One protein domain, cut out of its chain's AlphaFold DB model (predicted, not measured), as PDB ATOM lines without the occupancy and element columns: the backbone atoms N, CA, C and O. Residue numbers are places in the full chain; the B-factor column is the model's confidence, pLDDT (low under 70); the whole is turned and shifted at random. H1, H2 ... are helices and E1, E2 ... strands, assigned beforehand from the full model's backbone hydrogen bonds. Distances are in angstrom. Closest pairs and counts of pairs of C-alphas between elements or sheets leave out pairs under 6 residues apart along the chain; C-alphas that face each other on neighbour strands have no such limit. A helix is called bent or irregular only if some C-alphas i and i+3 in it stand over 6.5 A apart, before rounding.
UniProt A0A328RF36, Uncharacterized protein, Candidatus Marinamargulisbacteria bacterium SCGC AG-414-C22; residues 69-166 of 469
ATOM      1  N   LYS A  69     147.366  98.927 141.132       84.50
ATOM      2  CA  LYS A  69     147.927  99.594 139.955       84.50
ATOM      3  C   LYS A  69     146.972 100.654 139.427       84.50
ATOM      4  O   LYS A  69     145.787 100.394 139.233       84.50
ATOM      5  N   ILE A  70     147.511 101.818 139.091       81.25
ATOM      6  CA  ILE A  70     146.800 102.885 138.386       81.25
ATOM      7  C   ILE A  70     147.078 102.745 136.889       81.25
ATOM      8  O   ILE A  70     148.236 102.670 136.478       81.25
ATOM      9  N   LYS A  71     146.030 102.719 136.056       83.88
ATOM     10  CA  LYS A  71     146.159 102.653 134.592       83.88
ATOM     11  C   LYS A  71     145.897 104.018 133.963       83.88
ATOM     12  O   LYS A  71     144.781 104.521 134.037       83.88
ATOM     13  N   ILE A  72     146.898 104.588 133.292       77.69
ATOM     14  CA  ILE A  72     146.796 105.870 132.579       77.69
ATOM     15  C   ILE A  72     147.412 105.721 131.189       77.69
ATOM     16  O   ILE A  72     148.529 105.228 131.049       77.69
ATOM     17  N   ALA A  73     146.661 106.121 130.156       76.56
ATOM     18  CA  ALA A  73     147.082 106.069 128.748       76.56
ATOM     19  C   ALA A  73     147.685 104.708 128.323       76.56
ATOM     20  O   ALA A  73     148.686 104.641 127.616       76.56
ATOM     21  N   GLY A  74     147.103 103.603 128.802       82.56
ATOM     22  CA  GLY A  74     147.566 102.243 128.493       82.56
ATOM     23  C   GLY A  74     148.762 101.749 129.316       82.56
ATOM     24  O   GLY A  74     149.001 100.545 129.331       82.56
ATOM     25  N   LYS A  75     149.454 102.621 130.060       87.00
ATOM     26  CA  LYS A  75     150.493 102.237 131.027       87.00
ATOM     27  C   LYS A  75     149.889 101.927 132.394       87.00
ATOM     28  O   LYS A  75     148.844 102.469 132.753       87.00
ATOM     29  N   GLN A  76     150.553 101.055 133.148       89.88
ATOM     30  CA  GLN A  76     150.199 100.713 134.525       89.88
ATOM     31  C   GLN A  76     151.307 101.166 135.474       89.88
ATOM     32  O   GLN A  76     152.478 100.907 135.209       89.88
ATOM     33  N   PHE A  77     150.919 101.784 136.584       85.94
ATOM     34  CA  PHE A  77     151.816 102.273 137.623       85.94
ATOM     35  C   PHE A  77     151.439 101.615 138.944       85.94
ATOM     36  O   PHE A  77     150.311 101.772 139.410       85.94
ATOM     37  N   SER A  78     152.359 100.858 139.532       85.62
ATOM     38  CA  SER A  78     152.217 100.370 140.910       85.62
ATOM     39  C   SER A  78     152.439 101.498 141.926       85.62
ATOM     40  O   SER A  78     152.921 102.570 141.557       85.62
ATOM     41  N   LEU A  79     152.160 101.236 143.210       77.75
ATOM     42  CA  LEU A  79     152.465 102.161 144.318       77.75
ATOM     43  C   LEU A  79     153.914 102.687 144.261       77.75
ATOM     44  O   LEU A  79     154.174 103.869 144.446       77.75
ATOM     45  N   THR A  80     154.870 101.820 143.914       77.12
ATOM     46  CA  THR A  80     156.298 102.184 143.828       77.12
ATOM     47  C   THR A  80     156.651 103.100 142.649       77.12
ATOM     48  O   THR A  80     157.768 103.601 142.579       77.12
ATOM     49  N   GLN A  81     155.717 103.329 141.720       84.12
ATOM     50  CA  GLN A  81     155.933 104.072 140.473       84.12
ATOM     51  C   GLN A  81     155.149 105.391 140.422       84.12
ATOM     52  O   GLN A  81     154.987 105.985 139.353       84.12
ATOM     53  N   PHE A  82     154.647 105.882 141.557       85.62
ATOM     54  CA  PHE A  82     153.887 107.134 141.584       85.62
ATOM     55  C   PHE A  82     154.704 108.377 141.244       85.62
ATOM     56  O   PHE A  82     154.147 109.326 140.700       85.62
ATOM     57  N   GLU A  83     156.016 108.377 141.467       83.69
ATOM     58  CA  GLU A  83     156.884 109.470 141.010       83.69
ATOM     59  C   GLU A  83     156.931 109.568 139.479       83.69
ATOM     60  O   GLU A  83     156.802 110.660 138.916       83.69
ATOM     61  N   GLU A  84     157.045 108.425 138.793       85.88
ATOM     62  CA  GLU A  84     156.998 108.356 137.328       85.88
ATOM     63  C   GLU A  84     155.638 108.850 136.823       85.88
ATOM     64  O   GLU A  84     155.564 109.699 135.930       85.88
ATOM     65  N   LEU A  85     154.557 108.387 137.457       87.94
ATOM     66  CA  LEU A  85     153.210 108.848 137.152       87.94
ATOM     67  C   LEU A  85     153.084 110.371 137.320       87.94
ATOM     68  O   LEU A  85     152.629 111.060 136.408       87.94
ATOM     69  N   ASN A  86     153.507 110.916 138.457       88.75
ATOM     70  CA  ASN A  86     153.432 112.347 138.741       88.75
ATOM     71  C   ASN A  86     154.268 113.178 137.761       88.75
ATOM     72  O   ASN A  86     153.849 114.273 137.378       88.75
ATOM     73  N   THR A  87     155.410 112.659 137.312       87.06
ATOM     74  CA  THR A  87     156.240 113.289 136.275       87.06
ATOM     75  C   THR A  87     155.478 113.380 134.954       87.06
ATOM     76  O   THR A  87     155.405 114.455 134.358       87.06
ATOM     77  N   ILE A  88     154.823 112.294 134.535       87.56
ATOM     78  CA  ILE A  88     153.991 112.266 133.323       87.56
ATOM     79  C   ILE A  88     152.809 113.233 133.453       87.56
ATOM     80  O   ILE A  88     152.564 114.031 132.551       87.56
ATOM     81  N   LEU A  89     152.095 113.216 134.582       88.25
ATOM     82  CA  LEU A  89     150.977 114.135 134.826       88.25
ATOM     83  C   LEU A  89     151.437 115.600 134.786       88.25
ATOM     84  O   LEU A  89     150.732 116.447 134.242       88.25
ATOM     85  N   THR A  90     152.629 115.893 135.312       87.38
ATOM     86  CA  THR A  90     153.245 117.226 135.227       87.38
ATOM     87  C   THR A  90     153.527 117.623 133.787       87.38
ATOM     88  O   THR A  90     153.130 118.711 133.376       87.38
ATOM     89  N   PHE A  91     154.160 116.740 133.014       87.62
ATOM     90  CA  PHE A  91     154.477 116.979 131.607       87.62
ATOM     91  C   PHE A  91     153.222 117.250 130.764       87.62
ATOM     92  O   PHE A  91     153.222 118.131 129.911       87.62
ATOM     93  N   LEU A  92     152.124 116.548 131.053       88.44
ATOM     94  CA  LEU A  92     150.836 116.729 130.380       88.44
ATOM     95  C   LEU A  92     150.067 117.985 130.834       88.44
ATOM     96  O   LEU A  92     148.939 118.199 130.397       88.44
ATOM     97  N   GLY A  93     150.622 118.798 131.740       86.69
ATOM     98  CA  GLY A  93     149.944 119.978 132.288       86.69
ATOM     99  C   GLY A  93     148.756 119.644 133.200       86.69
ATOM    100  O   GLY A  93     147.975 120.525 133.564       86.69
ATOM    101  N   ILE A  94     148.608 118.378 133.597       89.25
ATOM    102  CA  ILE A  94     147.548 117.931 134.495       89.25
ATOM    103  C   ILE A  94     147.918 118.371 135.911       89.25
ATOM    104  O   ILE A  94     149.031 118.139 136.379       89.25
ATOM    105  N   LYS A  95     146.978 118.991 136.629       90.56
ATOM    106  CA  LYS A  95     147.194 119.494 138.000       90.56
ATOM    107  C   LYS A  95     146.969 118.446 139.094       90.56
ATOM    108  O   LYS A  95     147.105 118.760 140.270       90.56
ATOM    109  N   LYS A  96     146.619 117.213 138.723       90.81
ATOM    110  CA  LYS A  96     146.338 116.127 139.667       90.81
ATOM    111  C   LYS A  96     147.595 115.349 140.035       90.81
ATOM    112  O   LYS A  96     148.399 115.064 139.150       90.81
ATOM    113  N   ARG A  97     147.771 114.986 141.303       89.88
ATOM    114  CA  ARG A  97     148.915 114.195 141.785       89.88
ATOM    115  C   ARG A  97     148.472 113.085 142.718       89.88
ATOM    116  O   ARG A  97     147.441 113.196 143.378       89.88
ATOM    117  N   VAL A  98     149.291 112.044 142.761       88.69
ATOM    118  CA  VAL A  98     149.208 110.980 143.755       88.69
ATOM    119  C   VAL A  98     150.365 111.166 144.727       88.69
ATOM    120  O   VAL A  98     151.516 111.065 144.314       88.69
ATOM    121  N   LEU A  99     150.086 111.479 145.988       86.75
ATOM    122  CA  LEU A  99     151.123 111.646 147.012       86.75
ATOM    123  C   LEU A  99     151.101 110.430 147.927       86.75
ATOM    124  O   LEU A  99     150.030 109.990 148.338       86.75
ATOM    125  N   GLN A 100     152.274 109.896 148.248       81.69
ATOM    126  CA  GLN A 100     152.408 108.741 149.124       81.69
ATOM    127  C   GLN A 100     153.567 108.967 150.086       81.69
ATOM    128  O   GLN A 100     154.669 109.272 149.653       81.69
ATOM    129  N   SER A 101     153.343 108.778 151.381       74.38
ATOM    130  CA  SER A 101     154.398 108.852 152.395       74.38
ATOM    131  C   SER A 101     154.144 107.832 153.503       74.38
ATOM    132  O   SER A 101     153.156 107.101 153.465       74.38
ATOM    133  N   VAL A 102     155.041 107.755 154.479       69.44
ATOM    134  CA  VAL A 102     154.843 106.975 155.702       69.44
ATOM    135  C   VAL A 102     154.998 107.913 156.891       69.44
ATOM    136  O   VAL A 102     156.063 108.502 157.057       69.44
ATOM    137  N   LEU A 103     153.957 108.021 157.717       64.38
ATOM    138  CA  LEU A 103     153.938 108.808 158.953       64.38
ATOM    139  C   LEU A 103     153.678 107.866 160.125       64.38
ATOM    140  O   LEU A 103     152.731 107.085 160.092       64.38
ATOM    141  N   ASP A 104     154.575 107.869 161.110       57.75
ATOM    142  CA  ASP A 104     154.531 106.984 162.285       57.75
ATOM    143  C   ASP A 104     154.377 105.487 161.966       57.75
ATOM    144  O   ASP A 104     153.820 104.705 162.730       57.75
ATOM    145  N   GLY A 105     154.912 105.064 160.817       59.22
ATOM    146  CA  GLY A 105     154.815 103.681 160.341       59.22
ATOM    147  C   GLY A 105     153.515 103.355 159.605       59.22
ATOM    148  O   GLY A 105     153.382 102.245 159.096       59.22
ATOM    149  N   ASN A 106     152.599 104.315 159.478       64.19
ATOM    150  CA  ASN A 106     151.373 104.187 158.707       64.19
ATOM    151  C   ASN A 106     151.548 104.752 157.300       64.19
ATOM    152  O   ASN A 106     152.139 105.813 157.099       64.19
ATOM    153  N   LEU A 107     150.998 104.048 156.316       72.31
ATOM    154  CA  LEU A 107     150.936 104.535 154.947       72.31
ATOM    155  C   LEU A 107     150.008 105.756 154.881       72.31
ATOM    156  O   LEU A 107     148.855 105.698 155.308       72.31
ATOM    157  N   MET A 108     150.514 106.840 154.309       77.25
ATOM    158  CA  MET A 108     149.739 108.002 153.902       77.25
ATOM    159  C   MET A 108     149.573 107.969 152.393       77.25
ATOM    160  O   MET A 108     150.543 107.748 151.662       77.25
ATOM    161  N   PHE A 109     148.365 108.250 151.926       83.38
ATOM    162  CA  PHE A 109     148.082 108.361 150.505       83.38
ATOM    163  C   PHE A 109     147.075 109.476 150.242       83.38
ATOM    164  O   PHE A 109     146.089 109.635 150.967       83.38
ATOM    165  N   PHE A 110     147.329 110.203 149.160       86.75
ATOM    166  CA  PHE A 110     146.479 111.257 148.640       86.75
ATOM    167  C   PHE A 110     146.321 111.144 147.132       86.75
ATOM    168  O   PHE A 110     147.297 110.943 146.411       86.75
ATOM    169  N   TYR A 111     145.113 111.416 146.655       89.88
ATOM    170  CA  TYR A 111     144.877 111.840 145.282       89.88
ATOM    171  C   TYR A 111     144.315 113.256 145.312       89.88
ATOM    172  O   TYR A 111     143.268 113.504 145.904       89.88
ATOM    173  N   VAL A 112     145.039 114.202 144.723       92.94
ATOM    174  CA  VAL A 112     144.820 115.637 144.957       92.94
ATOM    175  C   VAL A 112     144.863 116.439 143.674       92.94
ATOM    176  O   VAL A 112     145.531 116.052 142.717       92.94
ATOM    177  N   SER A 113     144.206 117.597 143.684       94.44
ATOM    178  CA  SER A 113     144.404 118.653 142.689       94.44
ATOM    179  C   SER A 113     145.243 119.783 143.276       94.44
ATOM    180  O   SER A 113     144.950 120.286 144.358       94.44
ATOM    181  N   LEU A 114     146.285 120.196 142.558       93.31
ATOM    182  CA  LEU A 114     147.277 121.154 143.036       93.31
ATOM    183  C   LEU A 114     147.185 122.508 142.335       93.31
ATOM    184  O   LEU A 114     146.867 122.622 141.149       93.31
ATOM    185  N   LYS A 115     147.585 123.544 143.067       91.50
ATOM    186  CA  LYS A 115     147.882 124.878 142.559       91.50
ATOM    187  C   LYS A 115     149.308 125.250 142.954       91.50
ATOM    188  O   LYS A 115     149.648 125.234 144.132       91.50
ATOM    189  N   THR A 116     150.133 125.608 141.976       86.50
ATOM    190  CA  THR A 116     151.483 126.125 142.232       86.50
ATOM    191  C   THR A 116     151.407 127.473 142.943       86.50
ATOM    192  O   THR A 116     150.628 128.342 142.540       86.50
ATOM    193  N   LEU A 117     152.233 127.662 143.970       85.69
ATOM    194  CA  LEU A 117     152.378 128.934 144.672       85.69
ATOM    195  C   LEU A 117     153.614 129.660 144.132       85.69
ATOM    196  O   LEU A 117     154.731 129.390 144.543       85.69
ATOM    197  N   SER A 118     153.426 130.580 143.185       77.56
ATOM    198  CA  SER A 118     154.533 131.233 142.459       77.56
ATOM    199  C   SER A 118     155.506 132.019 143.343       77.56
ATOM    200  O   SER A 118     156.654 132.217 142.960       77.56
ATOM    201  N   THR A 119     155.061 132.475 144.514       77.69
ATOM    202  CA  THR A 119     155.872 133.239 145.472       77.69
ATOM    203  C   THR A 119     156.583 132.366 146.506       77.69
ATOM    204  O   THR A 119     157.335 132.898 147.319       77.69
ATOM    205  N   MET A 120     156.335 131.053 146.510       82.75
ATOM    206  CA  MET A 120     156.867 130.101 147.484       82.75
ATOM    207  C   MET A 120     157.627 128.995 146.748       82.75
ATOM    208  O   MET A 120     157.073 128.268 145.925       82.75
ATOM    209  N   ASN A 121     158.921 128.869 147.028       78.62
ATOM    210  CA  ASN A 121     159.759 127.872 146.371       78.62
ATOM    211  C   ASN A 121     159.344 126.461 146.797       78.62
ATOM    212  O   ASN A 121     159.163 126.209 147.990       78.62
ATOM    213  N   ASN A 122     159.245 125.556 145.818       82.12
ATOM    214  CA  ASN A 122     158.898 124.142 145.993       82.12
ATOM    215  C   ASN A 122     157.588 123.893 146.765       82.12
ATOM    216  O   ASN A 122     157.431 122.838 147.373       82.12
ATOM    217  N   ALA A 123     156.646 124.842 146.726       89.06
ATOM    218  CA  ALA A 123     155.369 124.723 147.419       89.06
ATOM    219  C   ALA A 123     154.180 124.586 146.466       89.06
ATOM    220  O   ALA A 123     154.051 125.298 145.460       89.06
ATOM    221  N   TYR A 124     153.254 123.717 146.851       91.88
ATOM    222  CA  TYR A 124     151.977 123.512 146.186       91.88
ATOM    223  C   TYR A 124     150.849 123.637 147.202       91.88
ATOM    224  O   TYR A 124     150.929 123.103 148.302       91.88
ATOM    225  N   LEU A 125     149.768 124.304 146.813       94.06
ATOM    226  CA  LEU A 125     148.520 124.293 147.562       94.06
ATOM    227  C   LEU A 125     147.629 123.184 147.003       94.06
ATOM    228  O   LEU A 125     147.205 123.252 145.846       94.06
ATOM    229  N   ILE A 126     147.326 122.183 147.823       94.25
ATOM    230  CA  ILE A 126     146.276 121.204 147.549       94.25
ATOM    231  C   ILE A 126     144.944 121.959 147.569       94.25
ATOM    232  O   ILE A 126     144.517 122.445 148.613       94.25
ATOM    233  N   GLN A 127     144.328 122.123 146.396       93.19
ATOM    234  CA  GLN A 127     143.023 122.773 146.239       93.19
ATOM    235  C   GLN A 127     141.883 121.838 146.632       93.19
ATOM    236  O   GLN A 127     140.910 122.288 147.227       93.19
ATOM    237  N   GLU A 128     142.017 120.560 146.275       92.00
ATOM    238  CA  GLU A 128     141.005 119.527 146.489       92.00
ATOM    239  C   GLU A 128     141.685 118.203 146.848       92.00
ATOM    240  O   GLU A 128     142.601 117.761 146.143       92.00
ATOM    241  N   GLU A 129     141.200 117.565 147.911       90.12
ATOM    242  CA  GLU A 129     141.550 116.208 148.334       90.12
ATOM    243  C   GLU A 129     140.492 115.249 147.767       90.12
ATOM    244  O   GLU A 129     139.416 115.090 148.329       90.12
ATOM    245  N   HIS A 130     140.766 114.644 146.605       88.69
ATOM    246  CA  HIS A 130     139.837 113.704 145.950       88.69
ATOM    247  C   HIS A 130     139.802 112.365 146.690       88.69
ATOM    248  O   HIS A 130     138.770 111.707 146.756       88.69
ATOM    249  N   VAL A 131     140.957 111.954 147.214       85.44
ATOM    250  CA  VAL A 131     141.114 110.808 148.113       85.44
ATOM    251  C   VAL A 131     142.134 111.193 149.177       85.44
ATOM    252  O   VAL A 131     143.209 111.692 148.834       85.44
ATOM    253  N   ARG A 132     141.823 110.909 150.441       82.56
ATOM    254  CA  ARG A 132     142.737 110.992 151.585       82.56
ATOM    255  C   ARG A 132     142.622 109.709 152.399       82.56
ATOM    256  O   ARG A 132     141.517 109.251 152.673       82.56
ATOM    257  N   PHE A 133     143.752 109.135 152.799       76.88
ATOM    258  CA  PHE A 133     143.735 108.015 153.741       76.88
ATOM    259  C   PHE A 133     143.346 108.474 155.156       76.88
ATOM    260  O   PHE A 133     143.819 109.525 155.586       76.88
ATOM    261  N   PRO A 134     142.556 107.684 155.913       66.44
ATOM    262  CA  PRO A 134     142.131 108.036 157.276       66.44
ATOM    263  C   PRO A 134     143.285 108.310 158.246       66.44
ATOM    264  O   PRO A 134     143.140 109.082 159.183       66.44
ATOM    265  N   THR A 135     144.452 107.713 157.988       65.25
ATOM    266  CA  THR A 135     145.693 107.917 158.750       65.25
ATOM    267  C   THR A 135     146.234 109.341 158.657       65.25
ATOM    268  O   THR A 135     147.130 109.701 159.416       65.25
ATOM    269  N   VAL A 136     145.719 110.157 157.734       71.38
ATOM    270  CA  VAL A 136     146.102 111.557 157.614       71.38
ATOM    271  C   VAL A 136     145.075 112.439 158.299       71.38
ATOM    272  O   VAL A 136     143.988 112.692 157.771       71.38
ATOM    273  N   ALA A 137     145.455 112.933 159.473       68.19
ATOM    274  CA  ALA A 137     144.612 113.790 160.284       68.19
ATOM    275  C   ALA A 137     144.197 115.067 159.518       68.19
ATOM    276  O   ALA A 137     145.020 115.666 158.814       68.19
ATOM    277  N   PRO A 138     142.946 115.541 159.661       68.38
ATOM    278  CA  PRO A 138     142.518 116.827 159.102       68.38
ATOM    279  C   PRO A 138     143.352 118.024 159.597       68.38
ATOM    280  O   PRO A 138     143.498 119.003 158.870       68.38
ATOM    281  N   SER A 139     143.936 117.924 160.797       67.62
ATOM    282  CA  SER A 139     144.806 118.941 161.409       67.62
ATOM    283  C   SER A 139     146.184 119.072 160.768       67.62
ATOM    284  O   SER A 139     146.844 120.088 160.966       67.62
ATOM    285  N   LEU A 140     146.647 118.069 160.013       76.50
ATOM    286  CA  LEU A 140     147.967 118.120 159.395       76.50
ATOM    287  C   LEU A 140     147.973 119.201 158.304       76.50
ATOM    288  O   LEU A 140     147.454 118.975 157.217       76.50
ATOM    289  N   ALA A 141     148.536 120.376 158.572       84.12
ATOM    290  CA  ALA A 141     148.433 121.525 157.666       84.12
ATOM    291  C   ALA A 141     149.309 121.405 156.406       84.12
ATOM    292  O   ALA A 141     148.989 121.983 155.358       84.12
ATOM    293  N   ALA A 142     150.397 120.638 156.493       88.06
ATOM    294  CA  ALA A 142     151.360 120.470 155.420       88.06
ATOM    295  C   ALA A 142     151.911 119.043 155.344       88.06
ATOM    296  O   ALA A 142     151.921 118.297 156.320       88.06
ATOM    297  N   ILE A 143     152.366 118.658 154.153       85.75
ATOM    298  CA  ILE A 143     153.044 117.385 153.907       85.75
ATOM    299  C   ILE A 143     154.331 117.675 153.151       85.75
ATOM    300  O   ILE A 143     154.295 118.267 152.071       85.75
ATOM    301  N   ASN A 144     155.451 117.197 153.683       80.25
ATOM    302  CA  ASN A 144     156.732 117.227 152.991       80.25
ATOM    303  C   ASN A 144     156.936 115.914 152.237       80.25
ATOM    304  O   ASN A 144     156.942 114.831 152.826       80.25
ATOM    305  N   PHE A 145     157.099 116.003 150.920       76.88
ATOM    306  CA  PHE A 145     157.341 114.847 150.064       76.88
ATOM    307  C   PHE A 145     158.290 115.226 148.929       76.88
ATOM    308  O   PHE A 145     158.030 116.184 148.207       76.88
ATOM    309  N   ASN A 146     159.384 114.475 148.763       70.56
ATOM    310  CA  ASN A 146     160.397 114.693 147.719       70.56
ATOM    311  C   ASN A 146     160.881 116.151 147.610       70.56
ATOM    312  O   ASN A 146     160.868 116.737 146.529       70.56
ATOM    313  N   ASP A 147     161.269 116.742 148.744       72.50
ATOM    314  CA  ASP A 147     161.727 118.139 148.857       72.50
ATOM    315  C   ASP A 147     160.698 119.194 148.398       72.50
ATOM    316  O   ASP A 147     161.045 120.346 148.112       72.50
ATOM    317  N   GLN A 148     159.425 118.801 148.329       85.50
ATOM    318  CA  GLN A 148     158.288 119.662 148.030       85.50
ATOM    319  C   GLN A 148     157.345 119.738 149.227       85.50
ATOM    320  O   GLN A 148     157.134 118.755 149.938       85.50
ATOM    321  N   ILE A 149     156.753 120.917 149.404       89.38
ATOM    322  CA  ILE A 149     155.841 121.237 150.499       89.38
ATOM    323  C   ILE A 149     154.429 121.317 149.933       89.38
ATOM    324  O   ILE A 149     154.137 122.128 149.050       89.38
ATOM    325  N   TYR A 150     153.541 120.479 150.447       91.69
ATOM    326  CA  TYR A 150     152.145 120.420 150.040       91.69
ATOM    327  C   TYR A 150     151.270 120.975 151.158       91.69
ATOM    328  O   TYR A 150     151.018 120.302 152.152       91.69
ATOM    329  N   LEU A 151     150.812 122.211 150.986       93.12
ATOM    330  CA  LEU A 151     149.960 122.933 151.929       93.12
ATOM    331  C   LEU A 151     148.494 122.569 151.663       93.12
ATOM    332  O   LEU A 151     148.074 122.504 150.505       93.12
ATOM    333  N   ARG A 152     147.700 122.328 152.709       91.06
ATOM    334  CA  ARG A 152     146.347 121.760 152.581       91.06
ATOM    335  C   ARG A 152     145.251 122.803 152.771       91.06
ATOM    336  O   ARG A 152     144.976 123.216 153.893       91.06
ATOM    337  N   LYS A 153     144.569 123.190 151.681       90.81
ATOM    338  CA  LYS A 153     143.455 124.160 151.729       90.81
ATOM    339  C   LYS A 153     142.363 123.741 152.716       90.81
ATOM    340  O   LYS A 153     141.880 124.592 153.449       90.81
ATOM    341  N   GLU A 154     142.012 122.456 152.749       83.50
ATOM    342  CA  GLU A 154     140.986 121.925 153.654       83.50
ATOM    343  C   GLU A 154     141.328 122.198 155.127       83.50
ATOM    344  O   GLU A 154     140.470 122.657 155.876       83.50
ATOM    345  N   CYS A 155     142.594 122.024 155.520       82.94
ATOM    346  CA  CYS A 155     143.057 122.327 156.873       82.94
ATOM    347  C   CYS A 155     142.947 123.829 157.189       82.94
ATOM    348  O   CYS A 155     142.412 124.211 158.228       82.94
ATOM    349  N   PHE A 156     143.372 124.704 156.272       86.44
ATOM    350  CA  PHE A 156     143.281 126.157 156.480       86.44
ATOM    351  C   PHE A 156     141.843 126.687 156.469       86.44
ATOM    352  O   PHE A 156     141.550 127.675 157.139       86.44
ATOM    353  N   ASP A 157     140.942 126.052 155.715       82.81
ATOM    354  CA  ASP A 157     139.508 126.316 155.810       82.81
ATOM    355  C   ASP A 157     139.010 125.944 157.214       82.81
ATOM    356  O   ASP A 157     138.364 126.765 157.851       82.81
ATOM    357  N   VAL A 158     139.367 124.767 157.738       77.62
ATOM    358  CA  VAL A 158     138.986 124.342 159.097       77.62
ATOM    359  C   VAL A 158     139.512 125.310 160.162       77.62
ATOM    360  O   VAL A 158     138.719 125.794 160.967       77.62
ATOM    361  N   ILE A 159     140.803 125.660 160.140       79.19
ATOM    362  CA  ILE A 159     141.392 126.617 161.095       79.19
ATOM    363  C   ILE A 159     140.651 127.958 161.039       79.19
ATOM    364  O   ILE A 159     140.327 128.533 162.076       79.19
ATOM    365  N   TYR A 160     140.349 128.456 159.837       83.94
ATOM    366  CA  TYR A 160     139.595 129.696 159.684       83.94
ATOM    367  C   TYR A 160     138.201 129.611 160.317       83.94
ATOM    368  O   TYR A 160     137.829 130.491 161.092       83.94
ATOM    369  N   GLU A 161     137.442 128.560 160.001       77.62
ATOM    370  CA  GLU A 161     136.066 128.404 160.478       77.62
ATOM    371  C   GLU A 161     136.002 128.298 162.011       77.62
ATOM    372  O   GLU A 161     135.134 128.935 162.601       77.62
ATOM    373  N   TYR A 162     136.936 127.582 162.655       73.81
ATOM    374  CA  TYR A 162     136.948 127.422 164.119       73.81
ATOM    375  C   TYR A 162     137.422 128.642 164.880       73.81
ATOM    376  O   TYR A 162     136.980 128.893 165.997       73.81
ATOM    377  N   LYS A 163     138.363 129.378 164.298       77.62
ATOM    378  CA  LYS A 163     139.157 130.321 165.078       77.62
ATOM    379  C   LYS A 163     138.934 131.772 164.705       77.62
ATOM    380  O   LYS A 163     139.051 132.652 165.553       77.62
ATOM    381  N   TRP A 164     138.646 132.023 163.434       82.75
ATOM    382  CA  TRP A 164     138.723 133.359 162.858       82.75
ATOM    383  C   TRP A 164     137.391 133.849 162.293       82.75
ATOM    384  O   TRP A 164     137.151 135.052 162.304       82.75
ATOM    385  N   LYS A 165     136.496 132.953 161.860       82.31
ATOM    386  CA  LYS A 165     135.212 133.320 161.240       82.31
ATOM    387  C   LYS A 165     134.340 134.227 162.105       82.31
ATOM    388  O   LYS A 165     133.703 135.132 161.578       82.31
ATOM    389  N   MET A 166     134.325 134.030 163.420       78.06
ATOM    390  CA  MET A 166     133.539 134.880 164.325       78.06
ATOM    391  C   MET A 166     133.957 136.360 164.272       78.06
ATOM    392  O   MET A 166     133.122 137.249 164.414       78.06
TER     393      MET A 166
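AT A GLANCE: This is residues 69 to 166 of the 469 residues of an uncharacterized protein of Candidatus Marinamargulisbacteria bacterium SCGC AG-414-C22 (UniProt A0A328RF36). A five-stranded sheet, E3 to E7, curls like part of a barrel and folds back on itself to make the body. H1 packs beside its edge strand E3 with the small hairpin E1 E2 on H1's far side, while H2 begins at E5 on the opposite face and leads away to the other end of the long axis. The printed part has 98 residues with two named helices and seven named strands, in the order E1 E2 H1 E3 E4 E5 E6 E7 H2, class mixed. The larger sheet has the order E3, E4, E5, E7, E6 and is mixed; E1 and E2 are antiparallel. The whole is compact by its radius of gyration of the C-alphas, 14.4 A, yet elongated, spanning 50 by 32 by 22 A.

IN THESE COORDINATES: Find C-alpha 69 at (147.927, 99.594, 139.955), where E1, residues 69 to 72, begins; E2 is residues 75 to 78. H1, residues 79 to 91, runs 19.6 A and is irregular: C-alphas 80 and 83 are 7.8 A apart. Next come E3, residues 96 to 103, 22.0 A; E4, residues 106 to 116, 27.4 A, which bends by 73 degrees at residue 113; and E5, residues 123 to 132, 19.1 A, which bends by 88 degrees at residue 129. E6 is residues 142 to 145 and E7 residues 148 to 152. H2, residues 153 to 163, runs 15.3 A to C-alpha 163 at (139.157, 130.321, 165.078).

HOW THE PARTS SIT: Begin with the strongly twisted larger sheet. E3, E4 and E5 form a meander, each strand the antiparallel neighbour of the one before; look at N 99 and O 110, 2.9 A, and N 113 and O 128, 2.9 A. E5 and E7 are parallel, with N 126 and O 151 at 2.8 A, and the hairpin E6 and E7 has N 150 and O 143 at 2.8 A. It is a folded sheet, bent into two leaves: E3 and E4 face E7 and E6, with E5 as the hinge. H1 and H2 are on opposite faces of this sheet, each over none of its strands. The closest C-alphas of H1 and E3 are Asn 86 and Arg 97, 5.8 A; those of H2 and E5 are Gln 127 and Lys 153, 5.7 A. In the hairpin E1 and E2, N 70 and O 77 are 2.8 A apart; the closest C-alphas of E2 and H1 are Phe 77 and Leu 85, 6.7 A. H1 and H2 are apart. Every O i to N i+4 pair is within hydrogen-bond range in H2, and 7 of 9 in H1.

THE WHOLE: The C-alphas farthest apart are those of Gly 74 and Met 166, 50.5 A. The printed part has no cut, and no link is long. Mean pLDDT of the printed part is 82.5; look for values under 70 at residues 102 to 106, 134 to 135 and 137 to 139.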